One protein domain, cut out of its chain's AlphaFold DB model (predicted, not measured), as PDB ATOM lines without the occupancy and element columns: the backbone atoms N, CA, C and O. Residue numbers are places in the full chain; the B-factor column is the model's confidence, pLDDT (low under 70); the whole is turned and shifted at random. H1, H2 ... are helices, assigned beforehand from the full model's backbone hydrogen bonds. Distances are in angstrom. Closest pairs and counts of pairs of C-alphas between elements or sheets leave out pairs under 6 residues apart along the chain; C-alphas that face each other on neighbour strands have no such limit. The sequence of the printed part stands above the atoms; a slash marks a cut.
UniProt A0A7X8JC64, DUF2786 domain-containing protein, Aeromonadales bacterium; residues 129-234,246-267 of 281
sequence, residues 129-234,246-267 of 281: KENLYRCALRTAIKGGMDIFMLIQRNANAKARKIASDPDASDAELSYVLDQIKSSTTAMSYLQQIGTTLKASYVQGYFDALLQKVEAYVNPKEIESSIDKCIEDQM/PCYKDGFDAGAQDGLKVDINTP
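AT A GLANCE: This is residues 129 to 234 and 246 to 267 of the 281 residues of the protein "DUF2786 domain-containing protein" of Aeromonadales bacterium (UniProt A0A7X8JC64). One long helix, H5, makes a shaft; a head of four shorter helices, H1 to H4, packs at its beginning, and H7 packs on its second half. Past the far end of H5, residues 214 to 234, which include H6, stick out as an arm without touching any other helix. The 128 printed residues hold seven named helices, H1 to H7 in order along the chain, and no named strand: the class is all helix. The whole is loose, with a radius of gyration of the C-alphas of 20.2 A, and flat in outline, spanning 60 by 42 by 22 A.

IN THESE COORDINATES: H5, residues 184 to 214, runs 44.8 A from C-alpha 184 at (78.442, 129.537, 102.952) to C-alpha 214 at (80.390, 120.406, 59.156). Before it come H1, residues 129 to 143, 20.7 A long from C-alpha 129 at (69.369, 124.105, 90.835); H2, residues 146 to 154, 13.1 A; H3, residues 157 to 162, 8.8 A; and H4, residues 170 to 180, 15.4 A. After it come H6, residues 220 to 233, 20.0 A, and H7, residues 249 to 260, 16.1 A, ending with C-alpha 260 at (73.056, 115.350, 69.263).

HOW THE PARTS SIT: H5 touches H7 with its residues 197 to 209 alone; the closest C-alphas, of Tyr 205 and Gly 255, are 4.1 A apart. The two run the same way at a steep tilt of 37 degrees, only just past shallow. With residues 190 to 197 alone H5 touches H1, about perpendicular at 87 degrees, closest at the C-alphas of Ala 136 and Gly 194, 5.4 A. H5 and H2 only just touch, with 3 pairs of C-alphas within 8 A, the closest those of Leu 150 and Ala 186, 6.4 A. H4 touches H1, about perpendicular at 88 degrees, closest at the C-alphas of Arg 134 and Leu 173, 6.0 A. H3 and H4 form a helical hairpin, opposite ways at a steep tilt of 44 degrees, with the C-alphas of Ala 159 and Val 176 closest at 5.2 A. H6 is apart from H5 and H7, among others. Every O i to N i+4 pair is within hydrogen-bond range in H2, H3, H4, H5, H6 and H7; in H1 10 of 11 are.

THE WHOLE: The two C-alphas farthest apart, of Asn 156 and Asp 232, are 63.1 A from each other. Without residues 214 to 234, which stand free, the body spans 55 by 22 by 21 A. Residues 235 to 245 are not printed, and C-alphas 234 and 246 are 28.2 A apart across the cut. Of the links that are printed whole, H3 to H4 is short and the others are tight. The mean pLDDT of the printed part is 79.6; residues under 70 include 144 to 150, 214 to 227 and 264 to 267.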
ATOM      1  N   LYS A 129      68.376 123.877  89.762       63.06
ATOM      2  CA  LYS A 129      69.369 124.105  90.835       63.06
ATOM      3  C   LYS A 129      69.808 122.819  91.553       63.06
ATOM      4  O   LYS A 129      70.971 122.714  91.919       63.06
ATOM      5  N   GLU A 130      68.915 121.845  91.689       62.56
ATOM      6  CA  GLU A 130      69.181 120.552  92.329       62.56
ATOM      7  C   GLU A 130      70.145 119.655  91.537       62.56
ATOM      8  O   GLU A 130      71.021 119.029  92.123       62.56
ATOM      9  N   ASN A 131      70.062 119.648  90.203       76.50
ATOM     10  CA  ASN A 131      71.007 118.903  89.364       76.50
ATOM     11  C   ASN A 131      72.365 119.602  89.321       76.50
ATOM     12  O   ASN A 131      73.404 118.951  89.323       76.50
ATOM     13  N   LEU A 132      72.372 120.938  89.336       86.56
ATOM     14  CA  LEU A 132      73.613 121.686  89.177       86.56
ATOM     15  C   LEU A 132      74.552 121.553  90.381       86.56
ATOM     16  O   LEU A 132      75.749 121.378  90.180       86.56
ATOM     17  N   TYR A 133      74.036 121.626  91.612       87.81
ATOM     18  CA  TYR A 133      74.873 121.466  92.806       87.81
ATOM     19  C   TYR A 133      75.398 120.035  92.956       87.81
ATOM     20  O   TYR A 133      76.545 119.860  93.357       87.81
ATOM     21  N   ARG A 134      74.613 119.021  92.562       88.38
ATOM     22  CA  ARG A 134      75.067 117.620  92.517       88.38
ATOM     23  C   ARG A 134      76.184 117.429  91.500       88.38
ATOM     24  O   ARG A 134      77.235 116.901  91.846       88.38
ATOM     25  N   CYS A 135      76.000 117.926  90.277       87.88
ATOM     26  CA  CYS A 135      77.036 117.879  89.247       87.88
ATOM     27  C   CYS A 135      78.295 118.645  89.669       87.88
ATOM     28  O   CYS A 135      79.404 118.167  89.445       87.88
ATOM     29  N   ALA A 136      78.138 119.807  90.311       89.06
ATOM     30  CA  ALA A 136      79.256 120.584  90.835       89.06
ATOM     31  C   ALA A 136      80.013 119.829  91.931       89.06
ATOM     32  O   ALA A 136      81.240 119.792  91.906       89.06
ATOM     33  N   LEU A 137      79.290 119.184  92.849       88.12
ATOM     34  CA  LEU A 137      79.876 118.371  93.908       88.12
ATOM     35  C   LEU A 137      80.628 117.169  93.328       88.12
ATOM     36  O   LEU A 137      81.782 116.962  93.679       88.12
ATOM     37  N   ARG A 138      80.025 116.438  92.385       88.19
ATOM     38  CA  ARG A 138      80.676 115.331  91.668       88.19
ATOM     39  C   ARG A 138      81.951 115.787  90.958       88.19
ATOM     40  O   ARG A 138      82.997 115.163  91.102       88.19
ATOM     41  N   THR A 139      81.879 116.908  90.240       87.31
ATOM     42  CA  THR A 139      83.035 117.511  89.554       87.31
ATOM     43  C   THR A 139      84.142 117.859  90.548       87.31
ATOM     44  O   THR A 139      85.313 117.606  90.289       87.31
ATOM     45  N   ALA A 140      83.777 118.409  91.704       84.31
ATOM     46  CA  ALA A 140      84.723 118.791  92.740       84.31
ATOM     47  C   ALA A 140      85.361 117.579  93.444       84.31
ATOM     48  O   ALA A 140      86.554 117.619  93.735       84.31
ATOM     49  N   ILE A 141      84.601 116.500  93.670       83.19
ATOM     50  CA  ILE A 141      85.114 115.223  94.192       83.19
ATOM     51  C   ILE A 141      86.151 114.643  93.224       83.19
ATOM     52  O   ILE A 141      87.258 114.319  93.642       83.19
ATOM     53  N   LYS A 142      85.841 114.610  91.920       82.44
ATOM     54  CA  LYS A 142      86.777 114.160  90.875       82.44
ATOM     55  C   LYS A 142      88.014 115.065  90.741       82.44
ATOM     56  O   LYS A 142      89.088 114.579  90.409       82.44
ATOM     57  N   GLY A 143      87.856 116.376  90.955       75.56
ATOM     58  CA  GLY A 143      88.913 117.390  90.812       75.56
ATOM     59  C   GLY A 143      89.846 117.534  92.021       75.56
ATOM     60  O   GLY A 143      90.939 118.075  91.884       75.56
ATOM     61  N   GLY A 144      89.442 117.024  93.187       65.50
ATOM     62  CA  GLY A 144      90.377 116.536  94.191       65.50
ATOM     63  C   GLY A 144      90.987 117.497  95.215       65.50
ATOM     64  O   GLY A 144      91.943 117.047  95.834       65.50
ATOM     65  N   MET A 145      90.519 118.735  95.497       58.84
ATOM     66  CA  MET A 145      91.103 119.423  96.683       58.84
ATOM     67  C   MET A 145      90.314 120.461  97.520       58.84
ATOM     68  O   MET A 145      90.472 120.416  98.736       58.84
ATOM     69  N   ASP A 146      89.404 121.314  97.032       61.06
ATOM     70  CA  ASP A 146      88.809 122.336  97.944       61.06
ATOM     71  C   ASP A 146      87.517 121.890  98.652       61.06
ATOM     72  O   ASP A 146      87.329 122.104  99.854       61.06
ATOM     73  N   ILE A 147      86.610 121.228  97.922       65.50
ATOM     74  CA  ILE A 147      85.349 120.731  98.493       65.50
ATOM     75  C   ILE A 147      85.608 119.613  99.507       65.50
ATOM     76  O   ILE A 147      84.909 119.514 100.513       65.50
ATOM     77  N   PHE A 148      86.631 118.790  99.252       65.38
ATOM     78  CA  PHE A 148      86.982 117.647 100.084       65.38
ATOM     79  C   PHE A 148      87.326 118.115 101.498       65.38
ATOM     80  O   PHE A 148      86.762 117.618 102.469       65.38
ATOM     81  N   MET A 149      88.146 119.162 101.619       69.44
ATOM     82  CA  MET A 149      88.513 119.751 102.909       69.44
ATOM     83  C   MET A 149      87.303 120.319 103.670       69.44
ATOM     84  O   MET A 149      87.222 120.192 104.894       69.44
ATOM     85  N   LEU A 150      86.336 120.917 102.966       68.88
ATOM     86  CA  LEU A 150      85.109 121.444 103.574       68.88
ATOM     87  C   LEU A 150      84.158 120.329 104.034       68.88
ATOM     88  O   LEU A 150      83.580 120.426 105.119       68.88
ATOM     89  N   ILE A 151      84.036 119.253 103.254       73.38
ATOM     90  CA  ILE A 151      83.247 118.068 103.614       73.38
ATOM     91  C   ILE A 151      83.872 117.357 104.821       73.38
ATOM     92  O   ILE A 151      83.159 117.000 105.758       73.38
ATOM     93  N   GLN A 152      85.201 117.220 104.858       69.44
ATOM     94  CA  GLN A 152      85.918 116.624 105.991       69.44
ATOM     95  C   GLN A 152      85.749 117.416 107.294       69.44
ATOM     96  O   GLN A 152      85.793 116.838 108.375       69.44
ATOM     97  N   ARG A 153      85.537 118.732 107.235       72.44
ATOM     98  CA  ARG A 153      85.328 119.544 108.443       72.44
ATOM     99  C   ARG A 153      83.898 119.478 108.977       72.44
ATOM    100  O   ARG A 153      83.721 119.390 110.186       72.44
ATOM    101  N   ASN A 154      82.902 119.493 108.093       70.31
ATOM    102  CA  ASN A 154      81.513 119.763 108.483       70.31
ATOM    103  C   ASN A 154      80.565 118.562 108.358       70.31
ATOM    104  O   ASN A 154      79.452 118.621 108.869       70.31
ATOM    105  N   ALA A 155      80.970 117.483 107.683       79.69
ATOM    106  CA  ALA A 155      80.104 116.336 107.436       79.69
ATOM    107  C   ALA A 155      80.432 115.147 108.356       79.69
ATOM    108  O   ALA A 155      81.549 115.001 108.861       79.69
ATOM    109  N   ASN A 156      79.461 114.259 108.575       84.44
ATOM    110  CA  ASN A 156      79.669 113.032 109.347       84.44
ATOM    111  C   ASN A 156      80.497 111.977 108.576       84.44
ATOM    112  O   ASN A 156      80.799 112.135 107.392       84.44
ATOM    113  N   ALA A 157      80.853 110.875 109.244       84.69
ATOM    114  CA  ALA A 157      81.675 109.808 108.661       84.69
ATOM    115  C   ALA A 157      81.087 109.216 107.364       84.69
ATOM    116  O   ALA A 157      81.825 108.946 106.416       84.69
ATOM    117  N   LYS A 158      79.756 109.072 107.289       87.12
ATOM    118  CA  LYS A 158      79.068 108.553 106.099       87.12
ATOM    119  C   LYS A 158      79.250 109.482 104.896       87.12
ATOM    120  O   LYS A 158      79.631 109.023 103.825       87.12
ATOM    121  N   ALA A 159      79.023 110.781 105.077       84.56
ATOM    122  CA  ALA A 159      79.168 111.769 104.012       84.56
ATOM    123  C   ALA A 159      80.619 111.910 103.528       84.56
ATOM    124  O   ALA A 159      80.846 112.072 102.334       84.56
ATOM    125  N   ARG A 160      81.604 111.777 104.425       85.38
ATOM    126  CA  ARG A 160      83.032 111.749 104.051       85.38
ATOM    127  C   ARG A 160      83.375 110.544 103.183       85.38
ATOM    128  O   ARG A 160      84.110 110.691 102.210       85.38
ATOM    129  N   LYS A 161      82.833 109.367 103.522       85.81
ATOM    130  CA  LYS A 161      83.028 108.142 102.739       85.81
ATOM    131  C   LYS A 161      82.443 108.292 101.335       85.81
ATOM    132  O   LYS A 161      83.145 108.029 100.371       85.81
ATOM    133  N   ILE A 162      81.215 108.805 101.232       86.69
ATOM    134  CA  ILE A 162      80.568 109.112  99.945       86.69
ATOM    135  C   ILE A 162      81.397 110.120  99.140       86.69
ATOM    136  O   ILE A 162      81.630 109.928  97.959       86.69
ATOM    137  N   ALA A 163      81.881 111.192  99.769       82.69
ATOM    138  CA  ALA A 163      82.663 112.224  99.089       82.69
ATOM    139  C   ALA A 163      84.083 111.786  98.686       82.69
ATOM    140  O   ALA A 163      84.814 112.575  98.093       82.69
ATOM    141  N   SER A 164      84.478 110.561  99.033       82.44
ATOM    142  CA  SER A 164      85.718 109.929  98.575       82.44
ATOM    143  C   SER A 164      85.471 108.953  97.420       82.44
ATOM    144  O   SER A 164      86.429 108.423  96.870       82.44
ATOM    145  N   ASP A 165      84.206 108.713  97.069       84.88
ATOM    146  CA  ASP A 165      83.783 107.851  95.974       84.88
ATOM    147  C   ASP A 165      83.479 108.708  94.724       84.88
ATOM    148  O   ASP A 165      82.510 109.478  94.724       84.88
ATOM    149  N   PRO A 166      84.295 108.620  93.654       80.56
ATOM    150  CA  PRO A 166      84.062 109.348  92.404       80.56
ATOM    151  C   PRO A 166      82.751 108.968  91.700       80.56
ATOM    152  O   PRO A 166      82.225 109.777  90.925       80.56
ATOM    153  N   ASP A 167      82.231 107.773  91.988       85.25
ATOM    154  CA  ASP A 167      81.079 107.158  91.327       85.25
ATOM    155  C   ASP A 167      79.809 107.189  92.196       85.25
ATOM    156  O   ASP A 167      78.796 106.578  91.851       85.25
ATOM    157  N   ALA A 168      79.824 107.970  93.284       86.69
ATOM    158  CA  ALA A 168      78.679 108.166  94.165       86.69
ATOM    159  C   ALA A 168      77.386 108.492  93.392       86.69
ATOM    160  O   ALA A 168      77.340 109.363  92.505       86.69
ATOM    161  N   SER A 169      76.300 107.822  93.778       90.06
ATOM    162  CA  SER A 169      74.976 107.987  93.178       90.06
ATOM    163  C   SER A 169      74.376 109.367  93.467       90.06
ATOM    164  O   SER A 169      74.750 110.068  94.409       90.06
ATOM    165  N   ASP A 170      73.376 109.776  92.685       87.12
ATOM    166  CA  ASP A 170      72.719 111.076  92.882       87.12
ATOM    167  C   ASP A 170      72.023 111.199  94.251       87.12
ATOM    168  O   ASP A 170      71.978 112.290  94.832       87.12
ATOM    169  N   ALA A 171      71.518 110.092  94.804       90.00
ATOM    170  CA  ALA A 171      70.943 110.059  96.148       90.00
ATOM    171  C   ALA A 171      72.017 110.295  97.224       90.00
ATOM    172  O   ALA A 171      71.817 111.078  98.155       90.00
ATOM    173  N   GLU A 172      73.187 109.683  97.061       90.44
ATOM    174  CA  GLU A 172      74.322 109.854  97.969       90.44
ATOM    175  C   GLU A 172      74.901 111.270  97.899       90.44
ATOM    176  O   GLU A 172      75.161 111.886  98.933       90.44
ATOM    177  N   LEU A 173      75.015 111.846  96.701       89.69
ATOM    178  CA  LEU A 173      75.425 113.241  96.547       89.69
ATOM    179  C   LEU A 173      74.412 114.216  97.153       89.69
ATOM    180  O   LEU A 173      74.811 115.215  97.747       89.69
ATOM    181  N   SER A 174      73.112 113.927  97.048       91.00
ATOM    182  CA  SER A 174      72.067 114.722  97.713       91.00
ATOM    183  C   SER A 174      72.258 114.734  99.223       91.00
ATOM    184  O   SER A 174      72.205 115.792  99.844       91.00
ATOM    185  N   TYR A 175      72.545 113.565  99.796       90.94
ATOM    186  CA  TYR A 175      72.828 113.440 101.217       90.94
ATOM    187  C   TYR A 175      74.035 114.288 101.632       90.94
ATOM    188  O   TYR A 175      73.962 115.014 102.621       90.94
ATOM    189  N   VAL A 176      75.130 114.250 100.865       89.06
ATOM    190  CA  VAL A 176      76.319 115.075 101.142       89.06
ATOM    191  C   VAL A 176      75.995 116.567 101.049       89.06
ATOM    192  O   VAL A 176      76.386 117.321 101.939       89.06
ATOM    193  N   LEU A 177      75.246 116.998 100.027       88.38
ATOM    194  CA  LEU A 177      74.802 118.390  99.886       88.38
ATOM    195  C   LEU A 177      73.996 118.861 101.099       88.38
ATOM    196  O   LEU A 177      74.225 119.963 101.594       88.38
ATOM    197  N   ASP A 178      73.103 118.020 101.618       89.38
ATOM    198  CA  ASP A 178      72.320 118.338 102.810       89.38
ATOM    199  C   ASP A 178      73.175 118.531 104.065       89.38
ATOM    200  O   ASP A 178      72.814 119.338 104.922       89.38
ATOM    201  N   GLN A 179      74.310 117.836 104.173       87.00
ATOM    202  CA  GLN A 179      75.241 118.012 105.291       87.00
ATOM    203  C   GLN A 179      76.015 119.334 105.206       87.00
ATOM    204  O   GLN A 179      76.345 119.914 106.236       87.00
ATOM    205  N   ILE A 180      76.307 119.825 103.996       85.75
ATOM    206  CA  ILE A 180      77.144 121.021 103.791       85.75
ATOM    207  C   ILE A 180      76.349 122.286 103.447       85.75
ATOM    208  O   ILE A 180      76.948 123.352 103.309       85.75
ATOM    209  N   LYS A 181      75.016 122.210 103.339       86.56
ATOM    210  CA  LYS A 181      74.158 123.331 102.905       86.56
ATOM    211  C   LYS A 181      74.235 124.581 103.782       86.56
ATOM    212  O   LYS A 181      73.980 125.676 103.294       86.56
ATOM    213  N   SER A 182      74.577 124.430 105.063       85.12
ATOM    214  CA  SER A 182      74.772 125.549 105.995       85.12
ATOM    215  C   SER A 182      76.120 126.253 105.809       85.12
ATOM    216  O   SER A 182      76.305 127.365 106.297       85.12
ATOM    217  N   SER A 183      77.071 125.634 105.100       85.75
ATOM    218  CA  SER A 183      78.390 126.208 104.856       85.75
ATOM    219  C   SER A 183      78.353 127.175 103.674       85.75
ATOM    220  O   SER A 183      78.372 126.769 102.511       85.75
ATOM    221  N   THR A 184      78.385 128.475 103.970       85.81
ATOM    222  CA  THR A 184      78.442 129.537 102.952       85.81
ATOM    223  C   THR A 184      79.623 129.359 101.994       85.81
ATOM    224  O   THR A 184      79.463 129.526 100.786       85.81
ATOM    225  N   THR A 185      80.794 128.970 102.508       85.25
ATOM    226  CA  THR A 185      82.006 128.739 101.703       85.25
ATOM    227  C   THR A 185      81.855 127.549 100.758       85.25
ATOM    228  O   THR A 185      82.230 127.639  99.592       85.25
ATOM    229  N   ALA A 186      81.275 126.437 101.222       83.69
ATOM    230  CA  ALA A 186      81.050 125.279 100.358       83.69
ATOM    231  C   ALA A 186      80.034 125.603  99.257       83.69
ATOM    232  O   ALA A 186      80.257 125.298  98.086       83.69
ATOM    233  N   MET A 187      78.944 126.287  99.616       86.44
ATOM    234  CA  MET A 187      77.902 126.659  98.661       86.44
ATOM    235  C   MET A 187      78.394 127.671  97.619       86.44
ATOM    236  O   MET A 187      78.050 127.536  96.443       86.44
ATOM    237  N   SER A 188      79.233 128.641  98.000       87.38
ATOM    238  CA  SER A 188      79.814 129.605  97.056       87.38
ATOM    239  C   SER A 188      80.791 128.941  96.082       87.38
ATOM    240  O   SER A 188      80.741 129.214  94.880       87.38
ATOM    241  N   TYR A 189      81.614 128.005  96.561       86.19
ATOM    242  CA  TYR A 189      82.510 127.219  95.716       86.19
ATOM    243  C   TYR A 189      81.734 126.348  94.715       86.19
ATOM    244  O   TYR A 189      81.974 126.410  93.506       86.19
ATOM    245  N   LEU A 190      80.718 125.611  95.177       87.56
ATOM    246  CA  LEU A 190      79.861 124.817  94.289       87.56
ATOM    247  C   LEU A 190      79.115 125.687  93.272       87.56
ATOM    248  O   LEU A 190      78.908 125.271  92.133       87.56
ATOM    249  N   GLN A 191      78.734 126.908  93.648       88.62
ATOM    250  CA  GLN A 191      78.130 127.858  92.722       88.62
ATOM    251  C   GLN A 191      79.108 128.270  91.609       88.62
ATOM    252  O   GLN A 191      78.691 128.334  90.451       88.62
ATOM    253  N   GLN A 192      80.389 128.511  91.912       88.44
ATOM    254  CA  GLN A 192      81.422 128.826  90.908       88.44
ATOM    255  C   GLN A 192      81.685 127.655  89.949       88.44
ATOM    256  O   GLN A 192      81.821 127.840  88.735       88.44
ATOM    257  N   ILE A 193      81.692 126.427  90.466       88.62
ATOM    258  CA  ILE A 193      81.770 125.236  89.616       88.62
ATOM    259  C   ILE A 193      80.511 125.134  88.754       88.62
ATOM    260  O   ILE A 193      80.604 124.951  87.543       88.62
ATOM    261  N   GLY A 194      79.333 125.352  89.340       90.00
ATOM    262  CA  GLY A 194      78.053 125.340  88.639       90.00
ATOM    263  C   GLY A 194      77.953 126.370  87.505       90.00
ATOM    264  O   GLY A 194      77.365 126.082  86.460       90.00
ATOM    265  N   THR A 195      78.526 127.568  87.652       89.50
ATOM    266  CA  THR A 195      78.562 128.558  86.558       89.50
ATOM    267  C   THR A 195      79.460 128.105  85.411       89.50
ATOM    268  O   THR A 195      79.087 128.266  84.246       89.50
ATOM    269  N   THR A 196      80.594 127.485  85.725       89.75
ATOM    270  CA  THR A 196      81.525 126.928  84.736       89.75
ATOM    271  C   THR A 196      80.947 125.685  84.051       89.75
ATOM    272  O   THR A 196      81.040 125.561  82.831       89.75
ATOM    273  N   LEU A 197      80.246 124.816  84.787       90.94
ATOM    274  CA  LEU A 197      79.506 123.669  84.243       90.94
ATOM    275  C   LEU A 197      78.444 124.116  83.242       90.94
ATOM    276  O   LEU A 197      78.374 123.587  82.140       90.94
ATOM    277  N   LYS A 198      77.664 125.153  83.577       91.31
ATOM    278  CA  LYS A 198      76.698 125.750  82.642       91.31
ATOM    279  C   LYS A 198      77.366 126.271  81.375       91.31
ATOM    280  O   LYS A 198      76.805 126.112  80.299       91.31
ATOM    281  N   ALA A 199      78.524 126.919  81.489       90.38
ATOM    282  CA  ALA A 199      79.261 127.389  80.318       90.38
ATOM    283  C   ALA A 199      79.766 126.217  79.458       90.38
ATOM    284  O   ALA A 199      79.631 126.265  78.239       90.38
ATOM    285  N   SER A 200      80.260 125.159  80.105       91.44
ATOM    286  CA  SER A 200      80.732 123.928  79.457       91.44
ATOM    287  C   SER A 200      79.592 123.214  78.725       91.44
ATOM    288  O   SER A 200      79.749 122.851  77.567       91.44
ATOM    289  N   TYR A 201      78.408 123.124  79.345       93.38
ATOM    290  CA  TYR A 201      77.187 122.596  78.723       93.38
ATOM    291  C   TYR A 201      76.801 123.350  77.458       93.38
ATOM    292  O   TYR A 201      76.531 122.743  76.428       93.38
ATOM    293  N   VAL A 202      76.800 124.684  77.509       92.50
ATOM    294  CA  VAL A 202      76.504 125.494  76.321       92.50
ATOM    295  C   VAL A 202      77.517 125.220  75.213       92.50
ATOM    296  O   VAL A 202      77.119 125.077  74.062       92.50
ATOM    297  N   GLN A 203      78.805 125.129  75.555       91.19
ATOM    298  CA  GLN A 203      79.854 124.844  74.582       91.19
ATOM    299  C   GLN A 203      79.655 123.472  73.928       91.19
ATOM    300  O   GLN A 203      79.593 123.410  72.707       91.19
ATOM    301  N   GLY A 204      79.465 122.407  74.713       91.19
ATOM    302  CA  GLY A 204      79.244 121.062  74.175       91.19
ATOM    303  C   GLY A 204      77.972 120.945  73.335       91.19
ATOM    304  O   GLY A 204      77.977 120.301  72.291       91.19
ATOM    305  N   TYR A 205      76.895 121.629  73.731       93.75
ATOM    306  CA  TYR A 205      75.640 121.636  72.973       93.75
ATOM    307  C   TYR A 205      75.813 122.180  71.554       93.75
ATOM    308  O   TYR A 205      75.338 121.576  70.592       93.75
ATOM    309  N   PHE A 206      76.492 123.320  71.419       92.19
ATOM    310  CA  PHE A 206      76.721 123.925  70.111       92.19
ATOM    311  C   PHE A 206      77.849 123.253  69.330       92.19
ATOM    312  O   PHE A 206      77.768 123.228  68.108       92.19
ATOM    313  N   ASP A 207      78.838 122.665  70.002       90.12
ATOM    314  CA  ASP A 207      79.874 121.848  69.362       90.12
ATOM    315  C   ASP A 207      79.253 120.650  68.629       90.12
ATOM    316  O   ASP A 207      79.461 120.474  67.432       90.12
ATOM    317  N   ALA A 208      78.358 119.911  69.293       88.75
ATOM    318  CA  ALA A 208      77.634 118.803  68.668       88.75
ATOM    319  C   ALA A 208      76.750 119.242  67.484       88.75
ATOM    320  O   ALA A 208      76.616 118.516  66.498       88.75
ATOM    321  N   LEU A 209      76.136 120.429  67.562       86.75
ATOM    322  CA  LEU A 209      75.387 121.005  66.440       86.75
ATOM    323  C   LEU A 209      76.300 121.396  65.276       86.75
ATOM    324  O   LEU A 209      75.936 121.187  64.121       86.75
ATOM    325  N   LEU A 210      77.467 121.964  65.571       84.31
ATOM    326  CA  LEU A 210      78.431 122.383  64.566       84.31
ATOM    327  C   LEU A 210      79.012 121.175  63.828       84.31
ATOM    328  O   LEU A 210      78.994 121.172  62.603       84.31
ATOM    329  N   GLN A 211      79.401 120.117  64.547       81.81
ATOM    330  CA  GLN A 211      79.884 118.867  63.946       81.81
ATOM    331  C   GLN A 211      78.862 118.263  62.971       81.81
ATOM    332  O   GLN A 211      79.220 117.787  61.894       81.81
ATOM    333  N   LYS A 212      77.566 118.326  63.309       79.19
ATOM    334  CA  LYS A 212      76.493 117.887  62.405       79.19
ATOM    335  C   LYS A 212      76.432 118.703  61.122       79.19
ATOM    336  O   LYS A 212      76.115 118.144  60.084       79.19
ATOM    337  N   VAL A 213      76.689 120.005  61.192       72.94
ATOM    338  CA  VAL A 213      76.678 120.904  60.032       72.94
ATOM    339  C   VAL A 213      77.943 120.744  59.190       72.94
ATOM    340  O   VAL A 213      77.862 120.725  57.965       72.94
ATOM    341  N   GLU A 214      79.101 120.594  59.828       66.44
ATOM    342  CA  GLU A 214      80.390 120.406  59.156       66.44
ATOM    343  C   GLU A 214      80.462 119.100  58.366       66.44
ATOM    344  O   GLU A 214      81.181 119.042  57.378       66.44
ATOM    345  N   ALA A 215      79.652 118.093  58.704       60.28
ATOM    346  CA  ALA A 215      79.487 116.903  57.870       60.28
ATOM    347  C   ALA A 215      78.909 117.196  56.463       60.28
ATOM    348  O   ALA A 215      79.024 116.350  55.578       60.28
ATOM    349  N   TYR A 216      78.292 118.367  56.244       55.69
ATOM    350  CA  TYR A 216      77.664 118.767  54.972       55.69
ATOM    351  C   TYR A 216      78.431 119.853  54.201       55.69
ATOM    352  O   TYR A 216      78.151 120.090  53.027       55.69
ATOM    353  N   VAL A 217      79.382 120.526  54.845       56.66
ATOM    354  CA  VAL A 217      80.249 121.546  54.237       56.66
ATOM    355  C   VAL A 217      81.598 120.881  53.983       56.66
ATOM    356  O   VAL A 217      81.982 120.010  54.747       56.66
ATOM    357  N   ASN A 218      82.337 121.238  52.931       51.97
ATOM    358  CA  ASN A 218      83.683 120.694  52.711       51.97
ATOM    359  C   ASN A 218      84.741 121.668  53.289       51.97
ATOM    360  O   ASN A 218      85.109 122.622  52.604       51.97
ATOM    361  N   PRO A 219      85.195 121.520  54.556       52.78
ATOM    362  CA  PRO A 219      86.030 122.520  55.233       52.78
ATOM    363  C   PRO A 219      87.507 122.529  54.814       52.78
ATOM    364  O   PRO A 219      88.175 123.547  54.989       52.78
ATOM    365  N   LYS A 220      88.038 121.440  54.241       54.28
ATOM    366  CA  LYS A 220      89.498 121.250  54.130       54.28
ATOM    367  C   LYS A 220      90.213 122.247  53.209       54.28
ATOM    368  O   LYS A 220      91.308 122.690  53.541       54.28
ATOM    369  N   GLU A 221      89.617 122.627  52.078       52.81
ATOM    370  CA  GLU A 221      90.250 123.579  51.144       52.81
ATOM    371  C   GLU A 221      90.215 125.024  51.664       52.81
ATOM    372  O   GLU A 221      91.160 125.793  51.462       52.81
ATOM    373  N   ILE A 222      89.147 125.395  52.377       56.16
ATOM    374  CA  ILE A 222      88.968 126.751  52.912       56.16
ATOM    375  C   ILE A 222      89.866 126.967  54.134       56.16
ATOM    376  O   ILE A 222      90.502 128.013  54.229       56.16
ATOM    377  N   GLU A 223      89.973 125.986  55.037       54.06
ATOM    378  CA  GLU A 223      90.850 126.076  56.215       54.06
ATOM    379  C   GLU A 223      92.319 126.211  55.815       54.06
ATOM    380  O   GLU A 223      92.989 127.143  56.254       54.06
ATOM    381  N   SER A 224      92.783 125.388  54.869       58.50
ATOM    382  CA  SER A 224      94.153 125.483  54.363       58.50
ATOM    383  C   SER A 224      94.445 126.824  53.673       58.50
ATOM    384  O   SER A 224      95.586 127.285  53.696       58.50
ATOM    385  N   SER A 225      93.437 127.463  53.070       63.28
ATOM    386  CA  SER A 225      93.569 128.788  52.446       63.28
ATOM    387  C   SER A 225      93.592 129.922  53.478       63.28
ATOM    388  O   SER A 225      94.293 130.916  53.291       63.28
ATOM    389  N   ILE A 226      92.847 129.776  54.578       63.69
ATOM    390  CA  ILE A 226      92.833 130.727  55.697       63.69
ATOM    391  C   ILE A 226      94.160 130.681  56.451       63.69
ATOM    392  O   ILE A 226      94.735 131.739  56.697       63.69
ATOM    393  N   ASP A 227      94.668 129.489  56.768       65.38
ATOM    394  CA  ASP A 227      95.946 129.329  57.472       65.38
ATOM    395  C   ASP A 227      97.089 129.963  56.676       65.38
ATOM    396  O   ASP A 227      97.857 130.759  57.214       65.38
ATOM    397  N   LYS A 228      97.119 129.720  55.362       74.12
ATOM    398  CA  LYS A 228      98.096 130.323  54.452       74.12
ATOM    399  C   LYS A 228      97.983 131.852  54.400       74.12
ATOM    400  O   LYS A 228      98.985 132.552  54.443       74.12
ATOM    401  N   CYS A 229      96.762 132.391  54.393       70.69
ATOM    402  CA  CYS A 229      96.525 133.837  54.445       70.69
ATOM    403  C   CYS A 229      96.992 134.466  55.770       70.69
ATOM    404  O   CYS A 229      97.588 135.544  55.771       70.69
ATOM    405  N   ILE A 230      96.760 133.797  56.904       70.94
ATOM    406  CA  ILE A 230      97.247 134.251  58.213       70.94
ATOM    407  C   ILE A 230      98.780 134.232  58.243       70.94
ATOM    408  O   ILE A 230      99.383 135.175  58.756       70.94
ATOM    409  N   GLU A 231      99.412 133.203  57.673       74.19
ATOM    410  CA  GLU A 231     100.871 133.113  57.563       74.19
ATOM    411  C   GLU A 231     101.467 134.216  56.680       74.19
ATOM    412  O   GLU A 231     102.447 134.847  57.085       74.19
ATOM    413  N   ASP A 232     100.851 134.490  55.530       75.81
ATOM    414  CA  ASP A 232     101.361 135.441  54.541       75.81
ATOM    415  C   ASP A 232     101.088 136.907  54.927       75.81
ATOM    416  O   ASP A 232     101.922 137.782  54.692       75.81
ATOM    417  N   GLN A 233      99.922 137.201  55.515       78.56
ATOM    418  CA  GLN A 233      99.452 138.577  55.735       78.56
ATOM    419  C   GLN A 233      99.438 139.008  57.205       78.56
ATOM    420  O   GLN A 233      99.473 140.207  57.490       78.56
ATOM    421  N   MET A 234      99.373 138.071  58.158       76.38
ATOM    422  CA  MET A 234      99.234 138.378  59.589       76.38
ATOM    423  C   MET A 234     100.159 137.525  60.485       76.38
ATOM    424  O   MET A 234      99.695 136.934  61.467       76.38
ATOM    425  N   PRO A 246      88.388 127.190  81.757       62.97
ATOM    426  CA  PRO A 246      88.180 125.847  82.278       62.97
ATOM    427  C   PRO A 246      86.843 125.310  81.756       62.97
ATOM    428  O   PRO A 246      85.806 125.962  81.890       62.97
ATOM    429  N   CYS A 247      86.904 124.153  81.104       77.81
ATOM    430  CA  CYS A 247      85.757 123.442  80.569       77.81
ATOM    431  C   CYS A 247      85.641 122.137  81.350       77.81
ATOM    432  O   CYS A 247      86.552 121.309  81.328       77.81
ATOM    433  N   TYR A 248      84.549 121.983  82.091       85.56
ATOM    434  CA  TYR A 248      84.284 120.755  82.823       85.56
ATOM    435  C   TYR A 248      83.674 119.733  81.877       85.56
ATOM    436  O   TYR A 248      82.593 119.963  81.328       85.56
ATOM    437  N   LYS A 249      84.359 118.595  81.743       84.25
ATOM    438  CA  LYS A 249      83.968 117.491  80.866       84.25
ATOM    439  C   LYS A 249      82.524 117.041  81.103       84.25
ATOM    440  O   LYS A 249      81.749 117.021  80.161       84.25
ATOM    441  N   ASP A 250      82.127 116.834  82.361       84.62
ATOM    442  CA  ASP A 250      80.755 116.437  82.720       84.62
ATOM    443  C   ASP A 250      79.694 117.424  82.182       84.62
ATOM    444  O   ASP A 250      78.619 117.026  81.735       84.62
ATOM    445  N   GLY A 251      79.990 118.729  82.205       87.12
ATOM    446  CA  GLY A 251      79.109 119.745  81.633       87.12
ATOM    447  C   GLY A 251      79.092 119.694  80.110       87.12
ATOM    448  O   GLY A 251      78.016 119.696  79.517       87.12
ATOM    449  N   PHE A 252      80.272 119.630  79.492       89.88
ATOM    450  CA  PHE A 252      80.435 119.559  78.042       89.88
ATOM    451  C   PHE A 252      79.731 118.340  77.439       89.88
ATOM    452  O   PHE A 252      78.899 118.505  76.550       89.88
ATOM    453  N   ASP A 253      79.986 117.145  77.969       88.75
ATOM    454  CA  ASP A 253      79.442 115.885  77.460       88.75
ATOM    455  C   ASP A 253      77.907 115.865  77.560       88.75
ATOM    456  O   ASP A 253      77.225 115.477  76.611       88.75
ATOM    457  N   ALA A 254      77.341 116.367  78.665       89.56
ATOM    458  CA  ALA A 254      75.891 116.515  78.813       89.56
ATOM    459  C   ALA A 254      75.296 117.479  77.771       89.56
ATOM    460  O   ALA A 254      74.227 117.225  77.213       89.56
ATOM    461  N   GLY A 255      76.001 118.578  77.487       90.38
ATOM    462  CA  GLY A 255      75.643 119.505  76.418       90.38
ATOM    463  C   GLY A 255      75.650 118.824  75.056       90.38
ATOM    464  O   GLY A 255      74.658 118.888  74.331       90.38
ATOM    465  N   ALA A 256      76.743 118.131  74.738       91.38
ATOM    466  CA  ALA A 256      76.933 117.436  73.472       91.38
ATOM    467  C   ALA A 256      75.847 116.380  73.225       91.38
ATOM    468  O   ALA A 256      75.262 116.338  72.145       91.38
ATOM    469  N   GLN A 257      75.491 115.592  74.244       91.00
ATOM    470  CA  GLN A 257      74.400 114.615  74.156       91.00
ATOM    471  C   GLN A 257      73.048 115.254  73.818       91.00
ATOM    472  O   GLN A 257      72.284 114.702  73.027       91.00
ATOM    473  N   ASP A 258      72.730 116.412  74.398       90.25
ATOM    474  CA  ASP A 258      71.488 117.121  74.080       90.25
ATOM    475  C   ASP A 258      71.534 117.782  72.694       90.25
ATOM    476  O   ASP A 258      70.529 117.766  71.982       90.25
ATOM    477  N   GLY A 259      72.689 118.304  72.269       86.38
ATOM    478  CA  GLY A 259      72.895 118.830  70.912       86.38
ATOM    479  C   GLY A 259      72.765 117.742  69.834       86.38
ATOM    480  O   GLY A 259      72.159 117.953  68.776       86.38
ATOM    481  N   LEU A 260      73.220 116.521  70.129       85.94
ATOM    482  CA  LEU A 260      73.056 115.350  69.263       85.94
ATOM    483  C   LEU A 260      71.588 114.947  69.047       85.94
ATOM    484  O   LEU A 260      71.281 114.343  68.021       85.94
ATOM    485  N   LYS A 261      70.658 115.340  69.919       86.31
ATOM    486  CA  LYS A 261      69.218 115.062  69.741       86.31
ATOM    487  C   LYS A 261      68.510 116.066  68.833       86.31
ATOM    488  O   LYS A 261      67.378 115.823  68.427       86.31
ATOM    489  N   VAL A 262      69.134 117.206  68.539       82.00
ATOM    490  CA  VAL A 262      68.515 118.251  67.719       82.00
ATOM    491  C   VAL A 262      68.483 117.821  66.258       82.00
ATOM    492  O   VAL A 262      69.531 117.550  65.668       82.00
ATOM    493  N   ASP A 263      67.294 117.802  65.667       72.75
ATOM    494  CA  ASP A 263      67.136 117.599  64.233       72.75
ATOM    495  C   ASP A 263      67.229 118.939  63.486       72.75
ATOM    496  O   ASP A 263      66.357 119.802  63.599       72.75
ATOM    497  N   ILE A 264      68.312 119.111  62.726       63.94
ATOM    498  CA  ILE A 264      68.570 120.301  61.902       63.94
ATOM    499  C   ILE A 264      67.796 120.217  60.566       63.94
ATOM    500  O   ILE A 264      67.614 121.229  59.895       63.94
ATOM    501  N   ASN A 265      67.276 119.036  60.204       56.56
ATOM    502  CA  ASN A 265      66.599 118.758  58.934       56.56
ATOM    503  C   ASN A 265      65.070 118.849  58.999       56.56
ATOM    504  O   ASN A 265      64.410 118.433  58.044       56.56
ATOM    505  N   THR A 266      64.496 119.382  60.085       49.62
ATOM    506  CA  THR A 266      63.033 119.471  60.218       49.62
ATOM    507  C   THR A 266      62.454 120.179  58.981       49.62
ATOM    508  O   THR A 266      62.835 121.323  58.714       49.62
ATOM    509  N   PRO A 267      61.581 119.522  58.191       39.44
ATOM    510  CA  PRO A 267      61.121 120.065  56.923       39.44
ATOM    511  C   PRO A 267      60.347 121.361  57.160       39.44
ATOM    512  O   PRO A 267      59.325 121.381  57.848       39.44
TER     513      PRO A 267